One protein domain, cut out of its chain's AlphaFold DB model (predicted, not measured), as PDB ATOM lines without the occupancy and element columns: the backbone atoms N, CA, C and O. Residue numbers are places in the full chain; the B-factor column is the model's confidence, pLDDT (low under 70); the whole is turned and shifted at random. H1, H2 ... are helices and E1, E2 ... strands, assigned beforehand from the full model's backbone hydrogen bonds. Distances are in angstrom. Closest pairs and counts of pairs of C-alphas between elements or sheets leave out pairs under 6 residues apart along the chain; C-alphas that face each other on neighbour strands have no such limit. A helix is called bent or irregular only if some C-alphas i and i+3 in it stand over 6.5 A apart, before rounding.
ATOM      1  N   SER A 377      73.049 116.517  97.185       86.56
ATOM      2  CA  SER A 377      72.763 115.474  96.189       86.56
ATOM      3  C   SER A 377      72.842 115.995  94.746       86.56
ATOM      4  O   SER A 377      72.106 115.530  93.878       86.56
ATOM      5  N   GLY A 378      73.680 117.007  94.509       90.00
ATOM      6  CA  GLY A 378      73.829 117.644  93.208       90.00
ATOM      7  C   GLY A 378      72.704 118.603  92.830       90.00
ATOM      8  O   GLY A 378      72.685 119.085  91.707       90.00
ATOM      9  N   VAL A 379      71.736 118.896  93.696       91.88
ATOM     10  CA  VAL A 379      70.586 119.719  93.300       91.88
ATOM     11  C   VAL A 379      70.933 121.208  93.365       91.88
ATOM     12  O   VAL A 379      71.142 121.754  94.447       91.88
ATOM     13  N   LEU A 380      70.931 121.877  92.211       93.88
ATOM     14  CA  LEU A 380      71.224 123.307  92.079       93.88
ATOM     15  C   LEU A 380      70.159 124.003  91.224       93.88
ATOM     16  O   LEU A 380      69.714 123.461  90.209       93.88
ATOM     17  N   ARG A 381      69.726 125.204  91.620       93.56
ATOM     18  CA  ARG A 381      68.811 126.023  90.810       93.56
ATOM     19  C   ARG A 381      69.635 126.942  89.918       93.56
ATOM     20  O   ARG A 381      70.557 127.578  90.405       93.56
ATOM     21  N   ILE A 382      69.301 127.025  88.640       92.88
ATOM     22  CA  ILE A 382      69.973 127.892  87.668       92.88
ATOM     23  C   ILE A 382      68.945 128.863  87.112       92.88
ATOM     24  O   ILE A 382      67.874 128.431  86.673       92.88
ATOM     25  N   ARG A 383      69.259 130.158  87.157       90.00
ATOM     26  CA  ARG A 383      68.424 131.210  86.580       90.00
ATOM     27  C   ARG A 383      68.660 131.282  85.076       90.00
ATOM     28  O   ARG A 383      69.802 131.309  84.625       90.00
ATOM     29  N   SER A 384      67.573 131.297  84.320       85.25
ATOM     30  CA  SER A 384      67.575 131.488  82.873       85.25
ATOM     31  C   SER A 384      67.421 132.978  82.515       85.25
ATOM     32  O   SER A 384      67.065 133.785  83.374       85.25
ATOM     33  N   VAL A 385      67.686 133.378  81.265       80.50
ATOM     34  CA  VAL A 385      67.581 134.780  80.784       80.50
ATOM     35  C   VAL A 385      66.168 135.330  80.940       80.50
ATOM     36  O   VAL A 385      66.008 136.529  81.144       80.50
ATOM     37  N   ASP A 386      65.142 134.479  80.879       83.56
ATOM     38  CA  ASP A 386      63.754 134.884  81.138       83.56
ATOM     39  C   ASP A 386      63.467 135.155  82.632       83.56
ATOM     40  O   ASP A 386      62.356 135.531  83.002       83.56
ATOM     41  N   GLY A 387      64.468 134.973  83.500       84.00
ATOM     42  CA  GLY A 387      64.388 135.131  84.947       84.00
ATOM     43  C   GLY A 387      63.870 133.894  85.684       84.00
ATOM     44  O   GLY A 387      63.913 133.877  86.920       84.00
ATOM     45  N   SER A 388      63.415 132.860  84.968       85.31
ATOM     46  CA  SER A 388      62.894 131.628  85.559       85.31
ATOM     47  C   SER A 388      64.010 130.785  86.186       85.31
ATOM     48  O   SER A 388      65.168 130.820  85.771       85.31
ATOM     49  N   LEU A 389      63.673 130.037  87.242       87.38
ATOM     50  CA  LEU A 389      64.627 129.212  87.988       87.38
ATOM     51  C   LEU A 389      64.397 127.733  87.692       87.38
ATOM     52  O   LEU A 389      63.371 127.158  88.062       87.38
ATOM     53  N   HIS A 390      65.392 127.085  87.096       87.94
ATOM     54  CA  HIS A 390      65.350 125.664  86.772       87.94
ATOM     55  C   HIS A 390      66.187 124.848  87.746       87.94
ATOM     56  O   HIS A 390      67.368 125.110  87.936       87.94
ATOM     57  N   THR A 391      65.597 123.803  88.318       91.12
ATOM     58  CA  THR A 391      66.339 122.856  89.158       91.12
ATOM     59  C   THR A 391      67.070 121.845  88.275       91.12
ATOM     60  O   THR A 391      66.443 121.169  87.453       91.12
ATOM     61  N   ARG A 392      68.388 121.733  88.445       91.81
ATOM     62  CA  ARG A 392      69.260 120.794  87.734       91.81
ATOM     63  C   ARG A 392      69.966 119.884  88.729       91.81
ATOM     64  O   ARG A 392      70.248 120.280  89.856       91.81
ATOM     65  N   GLU A 393      70.236 118.667  88.289       92.94
ATOM     66  CA  GLU A 393      71.115 117.735  88.988       92.94
ATOM     67  C   GLU A 393      72.532 117.887  88.431       92.94
ATOM     68  O   GLU A 393      72.742 117.796  87.221       92.94
ATOM     69  N   VAL A 394      73.482 118.147  89.316       93.81
ATOM     70  CA  VAL A 394      74.874 118.470  89.034       93.81
ATOM     71  C   VAL A 394      75.742 117.323  89.517       93.81
ATOM     72  O   VAL A 394      75.625 116.883  90.658       93.81
ATOM     73  N   HIS A 395      76.616 116.835  88.650       93.88
ATOM     74  CA  HIS A 395      77.621 115.840  89.005       93.88
ATOM     75  C   HIS A 395      78.903 116.064  88.216       93.88
ATOM     76  O   HIS A 395      78.912 116.771  87.206       93.88
ATOM     77  N   LEU A 396      79.985 115.471  88.707       93.69
ATOM     78  CA  LEU A 396      81.265 115.456  88.024       93.69
ATOM     79  C   LEU A 396      81.345 114.211  87.136       93.69
ATOM     80  O   LEU A 396      81.098 113.097  87.599       93.69
ATOM     81  N   GLU A 397      81.693 114.399  85.870       93.62
ATOM     82  CA  GLU A 397      81.952 113.323  84.916       93.62
ATOM     83  C   GLU A 397      83.402 113.433  84.436       93.62
ATOM     84  O   GLU A 397      83.893 114.532  84.188       93.62
ATOM     85  N   LYS A 398      84.101 112.302  84.337       93.31
ATOM     86  CA  LYS A 398      85.436 112.220  83.736       93.31
ATOM     87  C   LYS A 398      85.316 111.427  82.447       93.31
ATOM     88  O   LYS A 398      84.664 110.386  82.448       93.31
ATOM     89  N   ASP A 399      85.921 111.934  81.386       91.88
ATOM     90  CA  ASP A 399      85.960 111.283  80.082       91.88
ATOM     91  C   ASP A 399      87.421 111.094  79.678       91.88
ATOM     92  O   ASP A 399      88.194 112.057  79.650       91.88
ATOM     93  N   ASP A 400      87.805 109.851  79.410       92.56
ATOM     94  CA  ASP A 400      89.150 109.508  78.964       92.56
ATOM     95  C   ASP A 400      89.175 109.573  77.435       92.56
ATOM     96  O   ASP A 400      88.698 108.674  76.741       92.56
ATOM     97  N   GLY A 401      89.696 110.682  76.913       87.25
ATOM     98  CA  GLY A 401      89.852 110.916  75.484       87.25
ATOM     99  C   GLY A 401      91.285 110.694  75.015       87.25
ATOM    100  O   GLY A 401      92.211 110.543  75.809       87.25
ATOM    101  N   VAL A 402      91.474 110.719  73.699       88.31
ATOM    102  CA  VAL A 402      92.794 110.811  73.068       88.31
ATOM    103  C   VAL A 402      92.892 112.202  72.449       88.31
ATOM    104  O   VAL A 402      91.966 112.620  71.756       88.31
ATOM    105  N   ASP A 403      93.955 112.947  72.748       85.19
ATOM    106  CA  ASP A 403      94.191 114.255  72.131       85.19
ATOM    107  C   ASP A 403      94.671 114.132  70.672       85.19
ATOM    108  O   ASP A 403      94.939 113.037  70.171       85.19
ATOM    109  N   ASP A 404      94.805 115.264  69.975       82.81
ATOM    110  CA  ASP A 404      95.273 115.304  68.579       82.81
ATOM    111  C   ASP A 404      96.684 114.703  68.397       82.81
ATOM    112  O   ASP A 404      97.072 114.343  67.284       82.81
ATOM    113  N   ALA A 405      97.456 114.586  69.482       87.12
ATOM    114  CA  ALA A 405      98.791 114.000  69.501       87.12
ATOM    115  C   ALA A 405      98.786 112.491  69.807       87.12
ATOM    116  O   ALA A 405      99.852 111.875  69.855       87.12
ATOM    117  N   GLY A 406      97.616 111.873  69.998       88.31
ATOM    118  CA  GLY A 406      97.507 110.454  70.335       88.31
ATOM    119  C   GLY A 406      97.722 110.143  71.821       88.31
ATOM    120  O   GLY A 406      97.796 108.970  72.190       88.31
ATOM    121  N   THR A 407      97.824 111.158  72.681       89.81
ATOM    122  CA  THR A 407      98.029 111.004  74.126       89.81
ATOM    123  C   THR A 407      96.686 110.845  74.829       89.81
ATOM    124  O   THR A 407      95.731 111.564  74.539       89.81
ATOM    125  N   LEU A 408      96.599 109.912  75.780       88.31
ATOM    126  CA  LEU A 408      95.422 109.777  76.638       88.31
ATOM    127  C   LEU A 408      95.301 111.009  77.544       88.31
ATOM    128  O   LEU A 408      96.181 111.273  78.363       88.31
ATOM    129  N   VAL A 409      94.201 111.745  77.404       90.44
ATOM    130  CA  VAL A 409      93.878 112.930  78.199       90.44
ATOM    131  C   VAL A 409      92.525 112.725  78.868       90.44
ATOM    132  O   VAL A 409      91.488 112.670  78.207       90.44
ATOM    133  N   THR A 410      92.528 112.667  80.199       90.62
ATOM    134  CA  THR A 410      91.304 112.669  81.004       90.62
ATOM    135  C   THR A 410      90.771 114.094  81.113       90.62
ATOM    136  O   THR A 410      91.373 114.938  81.781       90.62
ATOM    137  N   ARG A 411      89.626 114.368  80.487       91.44
ATOM    138  CA  ARG A 411      88.911 115.647  80.606       91.44
ATOM    139  C   ARG A 411      87.828 115.530  81.668       91.44
ATOM    140  O   ARG A 411      87.135 114.517  81.754       91.44
ATOM    141  N   SER A 412      87.689 116.556  82.501       92.38
ATOM    142  CA  SER A 412      86.663 116.580  83.549       92.38
ATOM    143  C   SER A 412      85.562 117.570  83.193       92.38
ATOM    144  O   SER A 412      85.828 118.686  82.749       92.38
ATOM    145  N   TYR A 413      84.315 117.175  83.427       93.38
ATOM    146  CA  TYR A 413      83.130 117.949  83.084       93.38
ATOM    147  C   TYR A 413      82.219 118.120  84.291       93.38
ATOM    148  O   TYR A 413      81.919 117.164  85.008       93.38
ATOM    149  N   LEU A 414      81.707 119.335  84.466       93.88
ATOM    150  CA  LEU A 414      80.552 119.602  85.308       93.88
ATOM    151  C   LEU A 414      79.285 119.362  84.487       93.88
ATOM    152  O   LEU A 414      79.075 119.997  83.451       93.88
ATOM    153  N   VAL A 415      78.450 118.426  84.927       92.88
ATOM    154  CA  VAL A 415      77.312 117.945  84.144       92.88
ATOM    155  C   VAL A 415      76.000 118.333  84.797       92.88
ATOM    156  O   VAL A 415      75.702 117.902  85.907       92.88
ATOM    157  N   PHE A 416      75.186 119.095  84.070       92.00
ATOM    158  CA  PHE A 416      73.862 119.551  84.473       92.00
ATOM    159  C   PHE A 416      72.789 118.720  83.780       92.00
ATOM    160  O   PHE A 416      72.676 118.721  82.555       92.00
ATOM    161  N   ARG A 417      71.958 118.029  84.559       90.00
ATOM    162  CA  ARG A 417      70.827 117.244  84.056       90.00
ATOM    163  C   ARG A 417      69.509 117.892  84.435       90.00
ATOM    164  O   ARG A 417      69.250 118.177  85.605       90.00
ATOM    165  N   LEU A 418      68.636 118.086  83.446       85.12
ATOM    166  CA  LEU A 418      67.240 118.418  83.714       85.12
ATOM    167  C   LEU A 418      66.472 117.160  84.092       85.12
ATOM    168  O   LEU A 418      66.290 116.261  83.265       85.12
ATOM    169  N   LYS A 419      65.932 117.125  85.306       73.81
ATOM    170  CA  LYS A 419      65.054 116.034  85.722       73.81
ATOM    171  C   LYS A 419      63.673 116.203  85.082       73.81
ATOM    172  O   LYS A 419      62.783 116.826  85.655       73.81
ATOM    173  N   ARG A 420      63.477 115.665  83.874       72.44
ATOM    174  CA  ARG A 420      62.141 115.568  83.258       72.44
ATOM    175  C   ARG A 420      61.400 114.356  83.819       72.44
ATOM    176  O   ARG A 420      61.978 113.285  83.980       72.44
ATOM    177  N   ARG A 421      60.106 114.525  84.113       68.06
ATOM    178  CA  ARG A 421      59.242 113.454  84.651       68.06
ATOM    179  C   ARG A 421      59.080 112.288  83.665       68.06
ATOM    180  O   ARG A 421      58.881 111.165  84.105       68.06
ATOM    181  N   PHE A 422      59.197 112.564  82.363       63.59
ATOM    182  CA  PHE A 422      59.142 111.587  81.277       63.59
ATOM    183  C   PHE A 422      60.065 112.035  80.125       63.59
ATOM    184  O   PHE A 422      60.039 113.206  79.744       63.59
ATOM    185  N   GLY A 423      60.870 111.116  79.579       69.75
ATOM    186  CA  GLY A 423      61.774 111.353  78.440       69.75
ATOM    187  C   GLY A 423      63.268 111.419  78.794       69.75
ATOM    188  O   GLY A 423      63.636 111.497  79.965       69.75
ATOM    189  N   LYS A 424      64.137 111.375  77.769       72.56
ATOM    190  CA  LYS A 424      65.587 111.588  77.933       72.56
ATOM    191  C   LYS A 424      65.811 113.008  78.461       72.56
ATOM    192  O   LYS A 424      65.404 113.978  77.825       72.56
ATOM    193  N   GLY A 425      66.402 113.111  79.651       69.44
ATOM    194  CA  GLY A 425      66.756 114.389  80.254       69.44
ATOM    195  C   GLY A 425      67.808 115.096  79.410       69.44
ATOM    196  O   GLY A 425      68.774 114.482  78.956       69.44
ATOM    197  N   GLU A 426      67.615 116.389  79.201       78.25
ATOM    198  CA  GLU A 426      68.627 117.221  78.573       78.25
ATOM    199  C   GLU A 426      69.831 117.319  79.510       78.25
ATOM    200  O   GLU A 426      69.683 117.651  80.692       78.25
ATOM    201  N   THR A 427      70.992 116.938  78.984       86.06
ATOM    202  CA  THR A 427      72.255 116.889  79.714       86.06
ATOM    203  C   THR A 427      73.198 117.886  79.079       86.06
ATOM    204  O   THR A 427      73.454 117.816  77.881       86.06
ATOM    205  N   GLN A 428      73.721 118.794  79.888       86.62
ATOM    206  CA  GLN A 428      74.710 119.768  79.470       86.62
ATOM    207  C   GLN A 428      76.012 119.497  80.203       86.62
ATOM    208  O   GLN A 428      76.012 119.317  81.418       86.62
ATOM    209  N   ARG A 429      77.117 119.477  79.462       90.56
ATOM    210  CA  ARG A 429      78.460 119.255  79.997       90.56
ATOM    211  C   ARG A 429      79.270 120.536  79.847       90.56
ATOM    212  O   ARG A 429      79.317 121.095  78.755       90.56
ATOM    213  N   ILE A 430      79.896 120.988  80.928       90.94
ATOM    214  CA  ILE A 430      80.781 122.154  80.938       90.94
ATOM    215  C   ILE A 430      82.189 121.685  81.322       90.94
ATOM    216  O   ILE A 430      82.341 121.123  82.407       90.94
ATOM    217  N   PRO A 431      83.209 121.872  80.468       91.38
ATOM    218  CA  PRO A 431      84.578 121.471  80.784       91.38
ATOM    219  C   PRO A 431      85.128 122.284  81.962       91.38
ATOM    220  O   PRO A 431      84.941 123.502  82.022       91.38
ATOM    221  N   LEU A 432      85.816 121.623  82.896       92.38
ATOM    222  CA  LEU A 432      86.372 122.281  84.084       92.38
ATOM    223  C   LEU A 432      87.564 123.195  83.753       92.38
ATOM    224  O   LEU A 432      87.804 124.186  84.447       92.38
ATOM    225  N   GLU A 433      88.307 122.891  82.686       89.06
ATOM    226  CA  GLU A 433      89.555 123.575  82.329       89.06
ATOM    227  C   GLU A 433      89.324 125.074  82.066       89.06
ATOM    228  O   GLU A 433      90.142 125.907  82.460       89.06
ATOM    229  N   GLY A 434      88.163 125.427  81.506       87.31
ATOM    230  CA  GLY A 434      87.741 126.802  81.218       87.31
ATOM    231  C   GLY A 434      86.653 127.360  82.142       87.31
ATOM    232  O   GLY A 434      86.126 128.428  81.844       87.31
ATOM    233  N   LEU A 435      86.286 126.650  83.217       92.94
ATOM    234  CA  LEU A 435      85.265 127.104  84.164       92.94
ATOM    235  C   LEU A 435      85.882 128.029  85.219       92.94
ATOM    236  O   LEU A 435      86.906 127.689  85.823       92.94
ATOM    237  N   GLN A 436      85.237 129.171  85.455       94.69
ATOM    238  CA  GLN A 436      85.554 130.112  86.524       94.69
ATOM    239  C   GLN A 436      84.322 130.336  87.404       94.69
ATOM    240  O   GLN A 436      83.201 130.463  86.910       94.69
ATOM    241  N   VAL A 437      84.531 130.375  88.720       95.12
ATOM    242  CA  VAL A 437      83.459 130.600  89.696       95.12
ATOM    243  C   VAL A 437      83.589 131.999  90.261       95.12
ATOM    244  O   VAL A 437      84.659 132.384  90.742       95.12
ATOM    245  N   TYR A 438      82.485 132.734  90.221       93.38
ATOM    246  CA  TYR A 438      82.354 134.049  90.820       93.38
ATOM    247  C   TYR A 438      81.296 134.027  91.904       93.38
ATOM    248  O   TYR A 438      80.270 133.358  91.794       93.38
ATOM    249  N   ALA A 439      81.515 134.808  92.941       92.88
ATOM    250  CA  ALA A 439      80.559 134.974  94.011       92.88
ATOM    251  C   ALA A 439      80.507 136.458  94.382       92.88
ATOM    252  O   ALA A 439      81.529 137.142  94.374       92.88
ATOM    253  N   ASP A 440      79.326 136.983  94.701       86.19
ATOM    254  CA  ASP A 440      79.251 138.244  95.447       86.19
ATOM    255  C   ASP A 440      79.897 138.101  96.836       86.19
ATOM    256  O   ASP A 440      80.391 137.029  97.184       86.19
ATOM    257  N   ASP A 441      79.900 139.171  97.630       78.94
ATOM    258  CA  ASP A 441      80.514 139.201  98.960       78.94
ATOM    259  C   ASP A 441      80.175 137.966  99.820       78.94
ATOM    260  O   ASP A 441      79.098 137.362  99.714       78.94
ATOM    261  N   ASP A 442      81.099 137.612 100.707       68.31
ATOM    262  CA  ASP A 442      81.011 136.428 101.553       68.31
ATOM    263  C   ASP A 442      79.752 136.416 102.398       68.31
ATOM    264  O   ASP A 442      79.325 135.337 102.769       68.31
ATOM    265  N   GLN A 443      79.157 137.579 102.688       66.94
ATOM    266  CA  GLN A 443      78.019 137.735 103.598       66.94
ATOM    267  C   GLN A 443      76.682 138.042 102.910       66.94
ATOM    268  O   GLN A 443      75.668 138.180 103.596       66.94
ATOM    269  N   VAL A 444      76.639 138.151 101.577       72.44
ATOM    270  CA  VAL A 444      75.442 138.639 100.875       72.44
ATOM    271  C   VAL A 444      74.968 137.651  99.813       72.44
ATOM    272  O   VAL A 444      75.728 137.186  98.970       72.44
ATOM    273  N   GLY A 445      73.663 137.371  99.838       82.75
ATOM    274  CA  GLY A 445      72.977 136.595  98.810       82.75
ATOM    275  C   GLY A 445      73.060 135.077  98.984       82.75
ATOM    276  O   GLY A 445      73.701 134.535  99.882       82.75
ATOM    277  N   THR A 446      72.341 134.375  98.109       90.25
ATOM    278  CA  THR A 446      72.348 132.901  98.020       90.25
ATOM    279  C   THR A 446      72.798 132.413  96.645       90.25
ATOM    280  O   THR A 446      72.757 131.213  96.372       90.25
ATOM    281  N   SER A 447      73.234 133.342  95.791       93.25
ATOM    282  CA  SER A 447      73.636 133.088  94.418       93.25
ATOM    283  C   SER A 447      75.151 133.144  94.225       93.25
ATOM    284  O   SER A 447      75.897 133.746  95.004       93.25
ATOM    285  N   PHE A 448      75.606 132.469  93.183       95.12
ATOM    286  CA  PHE A 448      76.962 132.524  92.651       95.12
ATOM    287  C   PHE A 448      76.897 132.320  91.136       95.12
ATOM    288  O   PHE A 448      75.856 131.939  90.605       95.12
ATOM    289  N   PHE A 449      77.988 132.587  90.432       94.62
ATOM    290  CA  PHE A 449      78.022 132.580  88.979       94.62
ATOM    291  C   PHE A 449      79.093 131.622  88.467       94.62
ATOM    292  O   PHE A 449      80.196 131.559  89.006       94.62
ATOM    293  N   LEU A 450      78.755 130.876  87.421       94.38
ATOM    294  CA  LEU A 450      79.676 130.008  86.697       94.38
ATOM    295  C   LEU A 450      79.913 130.609  85.317       94.38
ATOM    296  O   LEU A 450      78.987 130.650  84.509       94.38
ATOM    297  N   GLU A 451      81.126 131.076  85.047       92.56
ATOM    298  CA  GLU A 451      81.517 131.595  83.739       92.56
ATOM    299  C   GLU A 451      82.330 130.544  82.989       92.56
ATOM    300  O   GLU A 451      83.275 129.965  83.526       92.56
ATOM    301  N   CYS A 452      81.965 130.289  81.738       90.38
ATOM    302  CA  CYS A 452      82.676 129.359  80.873       90.38
ATOM    303  C   CYS A 452      82.877 129.953  79.480       90.38
ATOM    304  O   CYS A 452      82.026 130.674  78.953       90.38
ATOM    305  N   ALA A 453      84.016 129.639  78.865       83.94
ATOM    306  CA  ALA A 453      84.276 130.015  77.484       83.94
ATOM    307  C   ALA A 453      83.465 129.122  76.530       83.94
ATOM    308  O   ALA A 453      83.635 127.902  76.487       83.94
ATOM    309  N   SER A 454      82.610 129.737  75.720       74.31
ATOM    310  CA  SER A 454      81.950 129.101  74.584       74.31
ATOM    311  C   SER A 454      82.836 129.248  73.350       74.31
ATOM    312  O   SER A 454      82.877 130.294  72.698       74.31
ATOM    313  N   SER A 455      83.561 128.181  73.015       61.47
ATOM    314  CA  SER A 455      84.310 128.096  71.761       61.47
ATOM    315  C   SER A 455      83.396 127.614  70.637       61.47
ATOM    316  O   SER A 455      82.816 126.536  70.725       61.47
ATOM    317  N   ALA A 456      83.324 128.349  69.524       57.91
ATOM    318  CA  ALA A 456      82.597 127.907  68.329       57.91
ATOM    319  C   ALA A 456      83.095 126.548  67.783       57.91
ATOM    320  O   ALA A 456      82.349 125.846  67.102       57.91
ATOM    321  N   LYS A 457      84.334 126.144  68.113       51.41
ATOM    322  CA  LYS A 457      84.883 124.827  67.757       51.41
ATOM    323  C   LYS A 457      84.326 123.687  68.617       51.41
ATOM    324  O   LYS A 457      84.134 122.601  68.081       51.41
ATOM    325  N   SER A 458      83.975 123.918  69.889       50.94
ATOM    326  CA  SER A 458      83.388 122.859  70.732       50.94
ATOM    327  C   SER A 458      81.994 122.450  70.245       50.94
ATOM    328  O   SER A 458      81.625 121.282  70.327       50.94
ATOM    329  N   ALA A 459      81.256 123.383  69.633       47.22
ATOM    330  CA  ALA A 459      79.988 123.098  68.968       47.22
ATOM    331  C   ALA A 459      80.142 122.225  67.706       47.22
ATOM    332  O   ALA A 459      79.178 121.571  67.317       47.22
ATOM    333  N   ALA A 460      81.325 122.199  67.078       42.62
ATOM    334  CA  ALA A 460      81.621 121.383  65.899       42.62
ATOM    335  C   ALA A 460      82.255 120.023  66.255       42.62
ATOM    336  O   ALA A 460      81.973 119.028  65.595       42.62
ATOM    337  N   GLU A 461      83.062 119.954  67.316       45.62
ATOM    338  CA  GLU A 461      83.747 118.730  67.767       45.62
ATOM    339  C   GLU A 461      82.805 117.755  68.508       45.62
ATOM    340  O   GLU A 461      82.967 116.542  68.425       45.62
ATOM    341  N   LEU A 462      81.726 118.262  69.122       46.66
ATOM    342  CA  LEU A 462      80.593 117.453  69.610       46.66
ATOM    343  C   LEU A 462      79.688 116.914  68.480       46.66
ATOM    344  O   LEU A 462      78.723 116.199  68.748       46.66
ATOM    345  N   VAL A 463      79.983 117.245  67.217       40.66
ATOM    346  CA  VAL A 463      79.228 116.830  66.024       40.66
ATOM    347  C   VAL A 463      80.072 115.847  65.200       40.66
ATOM    348  O   VAL A 463      80.378 116.074  64.032       40.66
ATOM    349  N   ALA A 464      80.426 114.705  65.793       39.12
ATOM    350  CA  ALA A 464      80.763 113.493  65.038       39.12
ATOM    351  C   ALA A 464      79.486 112.638  64.818       39.12
ATOM    352  O   ALA A 464      78.539 112.715  65.602       39.12
ATOM    353  N   PRO A 465      79.365 111.894  63.704       40.78
ATOM    354  CA  PRO A 465      78.143 111.910  62.908       40.78
ATOM    355  C   PRO A 465      77.165 110.775  63.245       40.78
ATOM    356  O   PRO A 465      77.334 109.642  62.804       40.78
ATOM    357  N   SER A 466      76.043 111.106  63.888       38.84
ATOM    358  CA  SER A 466      74.777 110.394  63.663       38.84
ATOM    359  C   SER A 466      73.825 111.347  62.934       38.84
ATOM    360  O   SER A 466      73.598 112.484  63.347       38.84
ATOM    361  N   ARG A 467      73.368 110.931  61.753       40.41
ATOM    362  CA  ARG A 467      72.908 111.790  60.648       40.41
ATOM    363  C   ARG A 467      71.521 112.439  60.852       40.41
ATOM    364  O   ARG A 467      70.921 112.844  59.863       40.41
ATOM    365  N   ALA A 468      71.023 112.557  62.087       42.12
ATOM    366  CA  ALA A 468      69.667 113.041  62.378       42.12
ATOM    367  C   ALA A 468      69.567 114.312  63.254       42.12
ATOM    368  O   ALA A 468      68.575 115.017  63.124       42.12
ATOM    369  N   ASP A 469      70.577 114.685  64.052       41.00
ATOM    370  CA  ASP A 469      70.426 115.741  65.082       41.00
ATOM    371  C   ASP A 469      71.388 116.934  64.902       41.00
ATOM    372  O   ASP A 469      72.044 117.402  65.830       41.00
ATOM    373  N   ARG A 470      71.490 117.464  63.678       38.28
ATOM    374  CA  ARG A 470      72.408 118.577  63.347       38.28
ATOM    375  C   ARG A 470      71.985 119.962  63.876       38.28
ATOM    376  O   ARG A 470      72.747 120.907  63.702       38.28
ATOM    377  N   SER A 471      70.827 120.109  64.527       43.19
ATOM    378  CA  SER A 471      70.339 121.401  65.056       43.19
ATOM    379  C   SER A 471      70.373 121.533  66.587       43.19
ATOM    380  O   SER A 471      69.973 122.570  67.110       43.19
ATOM    381  N   LEU A 472      70.816 120.507  67.323       44.03
ATOM    382  CA  LEU A 472      70.616 120.429  68.778       44.03
ATOM    383  C   LEU A 472      71.746 121.045  69.619       44.03
ATOM    384  O   LEU A 472      71.475 121.568  70.692       44.03
ATOM    385  N   THR A 473      72.994 121.060  69.156       39.28
ATOM    386  CA  THR A 473      74.146 121.490  69.978       39.28
ATOM    387  C   THR A 473      74.299 123.007  70.089       39.28
ATOM    388  O   THR A 473      74.594 123.506  71.172       39.28
ATOM    389  N   ALA A 474      74.000 123.767  69.029       41.56
ATOM    390  CA  ALA A 474      73.843 125.222  69.141       41.56
ATOM    391  C   ALA A 474      72.624 125.590  70.010       41.56
ATOM    392  O   ALA A 474      72.612 126.638  70.645       41.56
ATOM    393  N   HIS A 475      71.626 124.702  70.097       46.44
ATOM    394  CA  HIS A 475      70.507 124.841  71.023       46.44
ATOM    395  C   HIS A 475      70.880 124.536  72.480       46.44
ATOM    396  O   HIS A 475      70.344 125.197  73.348       46.44
ATOM    397  N   GLN A 476      71.830 123.644  72.786       46.28
ATOM    398  CA  GLN A 476      72.118 123.218  74.171       46.28
ATOM    399  C   GLN A 476      72.636 124.327  75.107       46.28
ATOM    400  O   GLN A 476      72.322 124.312  76.296       46.28
ATOM    401  N   LEU A 477      73.390 125.311  74.599       49.22
ATOM    402  CA  LEU A 477      73.755 126.511  75.375       49.22
ATOM    403  C   LEU A 477      72.622 127.552  75.392       49.22
ATOM    404  O   LEU A 477      72.452 128.265  76.380       49.22
ATOM    405  N   TYR A 478      71.794 127.576  74.343       49.44
ATOM    406  CA  TYR A 478      70.541 128.332  74.310       49.44
ATOM    407  C   TYR A 478      69.486 127.763  75.271       49.44
ATOM    408  O   TYR A 478      68.660 128.532  75.750       49.44
ATOM    409  N   THR A 479      69.519 126.473  75.630       51.12
ATOM    410  CA  THR A 479      68.496 125.870  76.499       51.12
ATOM    411  C   THR A 479      68.650 126.228  77.974       51.12
ATOM    412  O   THR A 479      67.712 126.054  78.754       51.12
ATOM    413  N   LEU A 480      69.804 126.757  78.387       50.09
ATOM    414  CA  LEU A 480      69.884 127.445  79.675       50.09
ATOM    415  C   LEU A 480      69.421 128.897  79.591       50.09
ATOM    416  O   LEU A 480      69.260 129.505  80.645       50.09
ATOM    417  N   HIS A 481      69.176 129.427  78.385       53.28
ATOM    418  CA  HIS A 481      69.215 130.849  78.062       53.28
ATOM    419  C   HIS A 481      70.184 131.547  79.015       53.28
ATOM    420  O   HIS A 481      69.774 132.182  79.976       53.28
ATOM    421  N   ALA A 482      71.474 131.297  78.854       53.94
ATOM    422  CA  ALA A 482      72.474 131.923  79.699       53.94
ATOM    423  C   ALA A 482      72.640 133.396  79.299       53.94
ATOM    424  O   ALA A 482      72.545 133.735  78.116       53.94
ATOM    425  N   VAL A 483      72.880 134.281  80.269       53.66
ATOM    426  CA  VAL A 483      73.108 135.697  79.966       53.66
ATOM    427  C   VAL A 483      74.503 135.827  79.364       53.66
ATOM    428  O   VAL A 483      75.509 135.500  79.997       53.66
ATOM    429  N   GLN A 484      74.569 136.317  78.130       55.81
ATOM    430  CA  GLN A 484      75.820 136.652  77.462       55.81
ATOM    431  C   GLN A 484      76.308 138.023  77.959       55.81
ATOM    432  O   GLN A 484      76.224 139.025  77.256       55.81
ATOM    433  N   GLN A 485      76.758 138.082  79.211       56.16
ATOM    434  CA  GLN A 485      77.443 139.244  79.778       56.16
ATOM    435  C   GLN A 485      78.641 138.772  80.603       56.16
ATOM    436  O   GLN A 485      78.500 137.959  81.519       56.16
ATOM    437  N   SER A 486      79.819 139.300  80.265       56.44
ATOM    438  CA  SER A 486      81.014 139.183  81.101       56.44
ATOM    439  C   SER A 486      80.841 140.058  82.344       56.44
ATOM    440  O   SER A 486      80.461 141.227  82.244       56.44
ATOM    441  N   PHE A 487      81.131 139.497  83.519       55.69
ATOM    442  CA  PHE A 487      81.092 140.230  84.792       55.69
ATOM    443  C   PHE A 487      82.286 141.174  84.964       55.69
ATOM    444  O   PHE A 487      82.211 142.145  85.722       55.69
ATOM    445  N   LEU A 488      83.384 140.900  84.260       54.72
ATOM    446  CA  LEU A 488      84.612 141.680  84.297       54.72
ATOM    447  C   LEU A 488      84.790 142.357  82.940       54.72
ATOM    448  O   LEU A 488      85.422 141.840  82.021       54.72
ATOM    449  N   CYS A 489      84.192 143.538  82.819       45.03
ATOM    450  CA  CYS A 489      84.426 144.453  81.711       45.03
ATOM    451  C   CYS A 489      85.910 144.871  81.748       45.03
ATOM    452  O   CYS A 489      86.269 145.749  82.532       45.03
ATOM    453  N   GLY A 490      86.799 144.202  81.003       43.88
ATOM    454  CA  GLY A 490      88.210 144.608  81.000       43.88
ATOM    455  C   GLY A 490      89.218 143.737  80.258       43.88
ATOM    456  O   GLY A 490      90.236 144.267  79.828       43.88
ATOM    457  N   THR A 491      88.976 142.445  80.056       44.47
ATOM    458  CA  THR A 491      89.855 141.638  79.199       44.47
ATOM    459  C   THR A 491      89.251 141.560  77.810       44.47
ATOM    460  O   THR A 491      88.324 140.790  77.568       44.47
ATOM    461  N   GLU A 492      89.771 142.376  76.891       43.75
ATOM    462  CA  GLU A 492      89.583 142.171  75.457       43.75
ATOM    463  C   GLU A 492      90.115 140.774  75.110       43.75
ATOM    464  O   GLU A 492      91.305 140.574  74.872       43.75
ATOM    465  N   LEU A 493      89.237 139.769  75.159       51.28
ATOM    466  CA  LEU A 493      89.513 138.451  74.611       51.28
ATOM    467  C   LEU A 493      89.722 138.655  73.111       51.28
ATOM    468  O   LEU A 493      88.783 138.903  72.356       51.28
ATOM    469  N   THR A 494      90.981 138.616  72.694       46.62
ATOM    470  CA  THR A 494      91.419 138.766  71.309       46.62
ATOM    471  C   THR A 494      91.007 137.527  70.511       46.62
ATOM    472  O   THR A 494      91.776 136.598  70.289       46.62
ATOM    473  N   GLY A 495      89.738 137.478  70.107       55.34
ATOM    474  CA  GLY A 495      89.182 136.407  69.286       55.34
ATOM    475  C   GLY A 495      87.677 136.257  69.471       55.34
ATOM    476  O   GLY A 495      87.106 136.719  70.448       55.34
ATOM    477  N   SER A 496      87.020 135.573  68.534       58.47
ATOM    478  CA  SER A 496      85.577 135.276  68.505       58.47
ATOM    479  C   SER A 496      85.090 134.335  69.632       58.47
ATOM    480  O   SER A 496      84.233 133.482  69.399       58.47
ATOM    481  N   GLN A 497      85.690 134.399  70.821       65.12
ATOM    482  CA  GLN A 497      85.318 133.599  71.982       65.12
ATOM    483  C   GLN A 497      84.235 134.337  72.764       65.12
ATOM    484  O   GLN A 497      84.434 135.455  73.232       65.12
ATOM    485  N   HIS A 498      83.074 133.704  72.901       74.44
ATOM    486  CA  HIS A 498      81.983 134.232  73.706       74.44
ATOM    487  C   HIS A 498      82.061 133.614  75.099       74.44
ATOM    488  O   HIS A 498      82.179 132.399  75.213       74.44
ATOM    489  N   THR A 499      81.988 134.414  76.161       80.81
ATOM    490  CA  THR A 499      81.800 133.877  77.514       80.81
ATOM    491  C   THR A 499      80.316 133.714  77.803       80.81
ATOM    492  O   THR A 499      79.473 134.492  77.348       80.81
ATOM    493  N   VAL A 500      79.992 132.641  78.515       83.75
ATOM    494  CA  VAL A 500      78.637 132.300  78.929       83.75
ATOM    495  C   VAL A 500      78.627 132.219  80.441       83.75
ATOM    496  O   VAL A 500      79.399 131.442  81.011       83.75
ATOM    497  N   THR A 501      77.734 132.980  81.075       89.25
ATOM    498  CA  THR A 501      77.621 132.993  82.533       89.25
ATOM    499  C   THR A 501      76.288 132.433  83.006       89.25
ATOM    500  O   THR A 501      75.221 132.816  82.523       89.25
ATOM    501  N   LEU A 502      76.352 131.521  83.976       90.94
ATOM    502  CA  LEU A 502      75.203 130.896  84.620       90.94
ATOM    503  C   LEU A 502      75.058 131.418  86.044       90.94
ATOM    504  O   LEU A 502      75.943 131.205  86.870       90.94
ATOM    505  N   GLU A 503      73.926 132.044  86.354       93.44
ATOM    506  CA  GLU A 503      73.575 132.388  87.732       93.44
ATOM    507  C   GLU A 503      72.965 131.165  88.426       93.44
ATOM    508  O   GLU A 503      71.929 130.635  88.018       93.44
ATOM    509  N   CYS A 504      73.619 130.718  89.490       94.94
ATOM    510  CA  CYS A 504      73.234 129.571  90.296       94.94
ATOM    511  C   CYS A 504      72.704 130.044  91.652       94.94
ATOM    512  O   CYS A 504      73.348 130.851  92.314       94.94
ATOM    513  N   GLU A 505      71.566 129.520  92.100       94.38
ATOM    514  CA  GLU A 505      70.943 129.830  93.386       94.38
ATOM    515  C   GLU A 505      70.961 128.591  94.293       94.38
ATOM    516  O   GLU A 505      70.333 127.567  94.010       94.38
ATOM    517  N   ALA A 506      71.667 128.692  95.420       91.81
ATOM    518  CA  ALA A 506      71.816 127.601  96.383       91.81
ATOM    519  C   ALA A 506      70.650 127.507  97.388       91.81
ATOM    520  O   ALA A 506      70.611 126.601  98.219       91.81
ATOM    521  N   GLY A 507      69.713 128.463  97.368       86.62
ATOM    522  CA  GLY A 507      68.527 128.513  98.235       86.62
ATOM    523  C   GLY A 507      68.793 128.914  99.693       86.62
ATOM    524  O   GLY A 507      67.869 129.294 100.412       86.62
ATOM    525  N   SER A 508      70.045 128.867 100.150       88.06
ATOM    526  CA  SER A 508      70.470 129.413 101.439       88.06
ATOM    527  C   SER A 508      71.937 129.821 101.409       88.06
ATOM    528  O   SER A 508      72.706 129.394 100.550       88.06
ATOM    529  N   PHE A 509      72.325 130.632 102.384       85.62
ATOM    530  CA  PHE A 509      73.697 131.088 102.540       85.62
ATOM    531  C   PHE A 509      74.668 129.947 102.891       85.62
ATOM    532  O   PHE A 509      75.721 129.810 102.274       85.62
ATOM    533  N   ALA A 510      74.281 129.071 103.824       86.38
ATOM    534  CA  ALA A 510      75.068 127.890 104.175       86.38
ATOM    535  C   ALA A 510      75.241 126.950 102.970       86.38
ATOM    536  O   ALA A 510      76.339 126.460 102.715       86.38
ATOM    537  N   ALA A 511      74.179 126.766 102.177       87.06
ATOM    538  CA  ALA A 511      74.252 125.968 100.960       87.06
ATOM    539  C   ALA A 511      75.178 126.577  99.912       87.06
ATOM    540  O   ALA A 511      75.983 125.861  99.324       87.06
ATOM    541  N   ARG A 512      75.112 127.898  99.718       93.06
ATOM    542  CA  ARG A 512      76.033 128.622  98.838       93.06
ATOM    543  C   ARG A 512      77.482 128.371  99.249       93.06
ATOM    544  O   ARG A 512      78.277 127.993  98.402       93.06
ATOM    545  N   ARG A 513      77.810 128.506 100.539       90.94
ATOM    546  CA  ARG A 513      79.171 128.264 101.048       90.94
ATOM    547  C   ARG A 513      79.654 126.840 100.762       90.94
ATOM    548  O   ARG A 513      80.766 126.675 100.279       90.94
ATOM    549  N   GLN A 514      78.814 125.833 100.998       92.25
ATOM    550  CA  GLN A 514      79.152 124.435 100.699       92.25
ATOM    551  C   GLN A 514      79.368 124.195  99.198       92.25
ATOM    552  O   GLN A 514      80.309 123.502  98.819       92.25
ATOM    553  N   TRP A 515      78.533 124.792  98.339       94.81
ATOM    554  CA  TRP A 515      78.717 124.741  96.886       94.81
ATOM    555  C   TRP A 515      80.033 125.379  96.445       94.81
ATOM    556  O   TRP A 515      80.748 124.781  95.648       94.81
ATOM    557  N   LEU A 516      80.363 126.560  96.974       94.56
ATOM    558  CA  LEU A 516      81.606 127.261  96.655       94.56
ATOM    559  C   LEU A 516      82.832 126.448  97.091       94.56
ATOM    560  O   LEU A 516      83.697 126.197  96.263       94.56
ATOM    561  N   GLN A 517      82.855 125.941  98.327       93.75
ATOM    562  CA  GLN A 517      83.948 125.094  98.830       93.75
ATOM    563  C   GLN A 517      84.133 123.824  97.992       93.75
ATOM    564  O   GLN A 517      85.252 123.459  97.636       93.75
ATOM    565  N   TRP A 518      83.034 123.150  97.641       95.12
ATOM    566  CA  TRP A 518      83.103 121.966  96.790       95.12
ATOM    567  C   TRP A 518      83.608 122.300  95.382       95.12
ATOM    568  O   TRP A 518      84.443 121.573  94.850       95.12
ATOM    569  N   LEU A 519      83.157 123.411  94.790       94.44
ATOM    570  CA  LEU A 519      83.630 123.862  93.481       94.44
ATOM    571  C   LEU A 519      85.118 124.230  93.501       94.44
ATOM    572  O   LEU A 519      85.815 123.890  92.550       94.44
ATOM    573  N   GLU A 520      85.624 124.854  94.567       93.75
ATOM    574  CA  GLU A 520      87.060 125.134  94.720       93.75
ATOM    575  C   GLU A 520      87.887 123.849  94.718       93.75
ATOM    576  O   GLU A 520      88.888 123.750  94.003       93.75
ATOM    577  N   MET A 521      87.436 122.836  95.465       91.69
ATOM    578  CA  MET A 521      88.087 121.525  95.506       91.69
ATOM    579  C   MET A 521      88.007 120.801  94.155       91.69
ATOM    580  O   MET A 521      89.011 120.270  93.678       91.69
ATOM    581  N   ALA A 522      86.832 120.800  93.517       90.75
ATOM    582  CA  ALA A 522      86.598 120.112  92.250       90.75
ATOM    583  C   ALA A 522      87.368 120.755  91.085       90.75
ATOM    584  O   ALA A 522      87.915 120.047  90.240       90.75
ATOM    585  N   LEU A 523      87.436 122.089  91.048       90.94
ATOM    586  CA  LEU A 523      88.115 122.850  89.998       90.94
ATOM    587  C   LEU A 523      89.608 123.026  90.245       90.94
ATOM    588  O   LEU A 523      90.335 123.339  89.302       90.94
ATOM    589  N   LYS A 524      90.063 122.866  91.494       93.31
ATOM    590  CA  LYS A 524      91.412 123.253  91.936       93.31
ATOM    591  C   LYS A 524      91.728 124.715  91.585       93.31
ATOM    592  O   LYS A 524      92.861 125.054  91.248       93.31
ATOM    593  N   LYS A 525      90.706 125.574  91.636       92.25
ATOM    594  CA  LYS A 525      90.768 127.014  91.357       92.25
ATOM    595  C   LYS A 525      90.023 127.762  92.465       92.25
ATOM    596  O   LYS A 525      88.957 127.296  92.862       92.25
ATOM    597  N   PRO A 526      90.539 128.905  92.945       93.00
ATOM    598  CA  PRO A 526      89.847 129.694  93.956       93.00
ATOM    599  C   PRO A 526      88.581 130.348  93.385       93.00
ATOM    600  O   PRO A 526      88.532 130.712  92.202       93.00
ATOM    601  N   VAL A 527      87.577 130.551  94.239       92.62
ATOM    602  CA  VAL A 527      86.400 131.366  93.915       92.62
ATOM    603  C   VAL A 527      86.799 132.838  93.860       92.62
ATOM    604  O   VAL A 527      87.483 133.358  94.741       92.62
ATOM    605  N   VAL A 528      86.353 133.539  92.816       92.50
ATOM    606  CA  VAL A 528      86.615 134.971  92.651       92.50
ATOM    607  C   VAL A 528      85.462 135.772  93.242       92.50
ATOM    608  O   VAL A 528      84.367 135.842  92.681       92.50
ATOM    609  N   TYR A 529      85.723 136.429  94.367       88.94
ATOM    610  CA  TYR A 529      84.760 137.334  94.983       88.94
ATOM    611  C   TYR A 529      84.700 138.660  94.220       88.94
ATOM    612  O   TYR A 529      85.697 139.380  94.108       88.94
ATOM    613  N   LEU A 530      83.520 139.013  93.704       83.06
ATOM    614  CA  LEU A 530      83.308 140.215  92.890       83.06
ATOM    615  C   LEU A 530      83.631 141.503  93.661       83.06
ATOM    616  O   LEU A 530      84.093 142.476  93.064       83.06
ATOM    617  N   SER A 531      83.449 141.511  94.984       78.38
ATOM    618  CA  SER A 531      83.854 142.622  95.856       78.38
ATOM    619  C   SER A 531      85.369 142.864  95.805       78.38
ATOM    620  O   SER A 531      85.807 144.010  95.690       78.38
ATOM    621  N   VAL A 532      86.168 141.795  95.821       76.69
ATOM    622  CA  VAL A 532      87.634 141.839  95.731       76.69
ATOM    623  C   VAL A 532      88.072 142.204  94.314       76.69
ATOM    624  O   VAL A 532      88.896 143.100  94.140       76.69
ATOM    625  N   ALA A 533      87.467 141.587  93.297       71.75
ATOM    626  CA  ALA A 533      87.778 141.875  91.900       71.75
ATOM    627  C   ALA A 533      87.537 143.355  91.552       71.75
ATOM    628  O   ALA A 533      88.407 144.002  90.971       71.75
ATOM    629  N   ARG A 534      86.408 143.934  91.987       75.38
ATOM    630  CA  ARG A 534      86.108 145.364  91.787       75.38
ATOM    631  C   ARG A 534      87.106 146.273  92.505       75.38
ATOM    632  O   ARG A 534      87.538 147.260  91.915       75.38
ATOM    633  N   ARG A 535      87.502 145.951  93.744       70.19
ATOM    634  CA  ARG A 535      88.529 146.721  94.475       70.19
ATOM    635  C   ARG A 535      89.873 146.698  93.749       70.19
ATOM    636  O   ARG A 535      90.500 147.745  93.622       70.19
ATOM    637  N   ASN A 536      90.275 145.542  93.226       72.31
ATOM    638  CA  ASN A 536      91.541 145.396  92.508       72.31
ATOM    639  C   ASN A 536      91.551 146.185  91.191       72.31
ATOM    640  O   ASN A 536      92.541 146.842  90.892       72.31
ATOM    641  N   VAL A 537      90.439 146.199  90.447       75.81
ATOM    642  CA  VAL A 537      90.307 147.017  89.227       75.81
ATOM    643  C   VAL A 537      90.373 148.514  89.545       75.81
ATOM    644  O   VAL A 537      91.006 149.271  88.815       75.81
ATOM    645  N   VAL A 538      89.759 148.959  90.647       70.75
ATOM    646  CA  VAL A 538      89.840 150.363  91.085       70.75
ATOM    647  C   VAL A 538      91.267 150.738  91.493       70.75
ATOM    648  O   VAL A 538      91.728 151.813  91.125       70.75
ATOM    649  N   ALA A 539      91.981 149.854  92.193       70.31
ATOM    650  CA  ALA A 539      93.368 150.083  92.603       70.31
ATOM    651  C   ALA A 539      94.362 150.095  91.426       70.31
ATOM    652  O   ALA A 539      95.423 150.703  91.529       70.31
ATOM    653  N   GLN A 540      94.026 149.432  90.317       64.94
ATOM    654  CA  GLN A 540      94.851 149.374  89.108       64.94
ATOM    655  C   GLN A 540      94.585 150.505  88.117       64.94
ATOM    656  O   GLN A 540      95.316 150.604  87.131       64.94
ATOM    657  N   LYS A 541      93.585 151.371  88.342       65.31
ATOM    658  CA  LYS A 541      93.480 152.592  87.542       65.31
ATOM    659  C   LYS A 541      94.721 153.438  87.832       65.31
ATOM    660  O   LYS A 541      94.877 153.860  88.981       65.31
TER     661      LYS A 541
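What this domain is: This is residues 377 to 541 of the 558 residues of an uncharacterized protein of Leptomonas seymouri (UniProt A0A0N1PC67). One strongly curled sheet of seven strands folds back on itself like a partly closed barrel: E4 and E3 face E1, E7, E6 and E5, with bent E2 as the hinge, and helix H3 packs over one end. H4 reaches away beyond edge strand E5, and residues 464 to 469, between the small helices H1 and H2, stick out. The printed part has 165 residues, with elements in the order E1 E2 E3 E4 E5 E6 H1 H2 E7 H3 H4; the sheet runs E4 E3 E2 E1 E7 E6 E5, antiparallel throughout. The class is mixed, helices and strands. The whole is compact, with a radius of gyration of the C-alphas of 16.9 A and spans of 52 by 41 by 31 A.

How they stand to each other: E1, residues 379 to 383, and E2, residues 389 to 402, form a hairpin, with N 382 and O 390 at 2.8 A. E2 bends by 55 degrees at residue 395. E3, residues 408 to 418, forms a hairpin with E2, with N 411 and O 399 at 2.8 A. E4, residues 427 to 431, follows in a hairpin with E3, with N 414 and O 430 at 2.8 A; E1 to E4 are a meander, each strand the antiparallel neighbour of the one before. E5, residues 435 to 439, and E4 meet only through their link. E6, residues 447 to 454, forms a hairpin with E5, with N 438 and O 449 at 2.8 A. H1, residues 458 to 461, is not on the sheet. H2, residues 473 to 478, only grazes it; the closest C-alphas of H1 and H2, Ala 459 and Thr 473, are 6.1 A apart, close but not clearly touching. E7, residues 498 to 505, is antiparallel to both its neighbours: N 502 and O 450 of E6 are at 2.8 A, N 383 of E1 and O 503 at 2.8 A. H3, residues 509 to 523, is on the sheet at a height of 8.6 A, over E7 and only just over E6, with 3 C-alphas; it runs along the strands, at 27 degrees to E7 on the local plane. H4, residues 530 to 539, only grazes the sheet; its closest C-alphas with E5, Leu 530 and Ala 439, are 6.0 A apart. H3 and H4 have every O i to N i+4 pair within hydrogen-bond range; H2 has 0 of 2, but 2 of 3 O i to N i+3 pairs; H1 is too short for an O i to N i+4 pair.

Where its parts are: E1 begins at C-alpha 379, (70.586, 119.719, 93.300). From first to last C-alpha E2 measures 36.8 A, E3 30.3 A, E7 23.0 A, E6 21.9 A and H3 20.8 A. H4 ends at C-alpha 539, (93.368, 150.083, 92.603).

The domain as a whole: The two C-alphas farthest apart, of Arg 467 and Ala 539, are 53.9 A apart. The printed part has no cut. The links H1 to H2 and H2 to E7 are long. Mean pLDDT of the printed part is 76.6, and residues 455 to 497 are among those under 70.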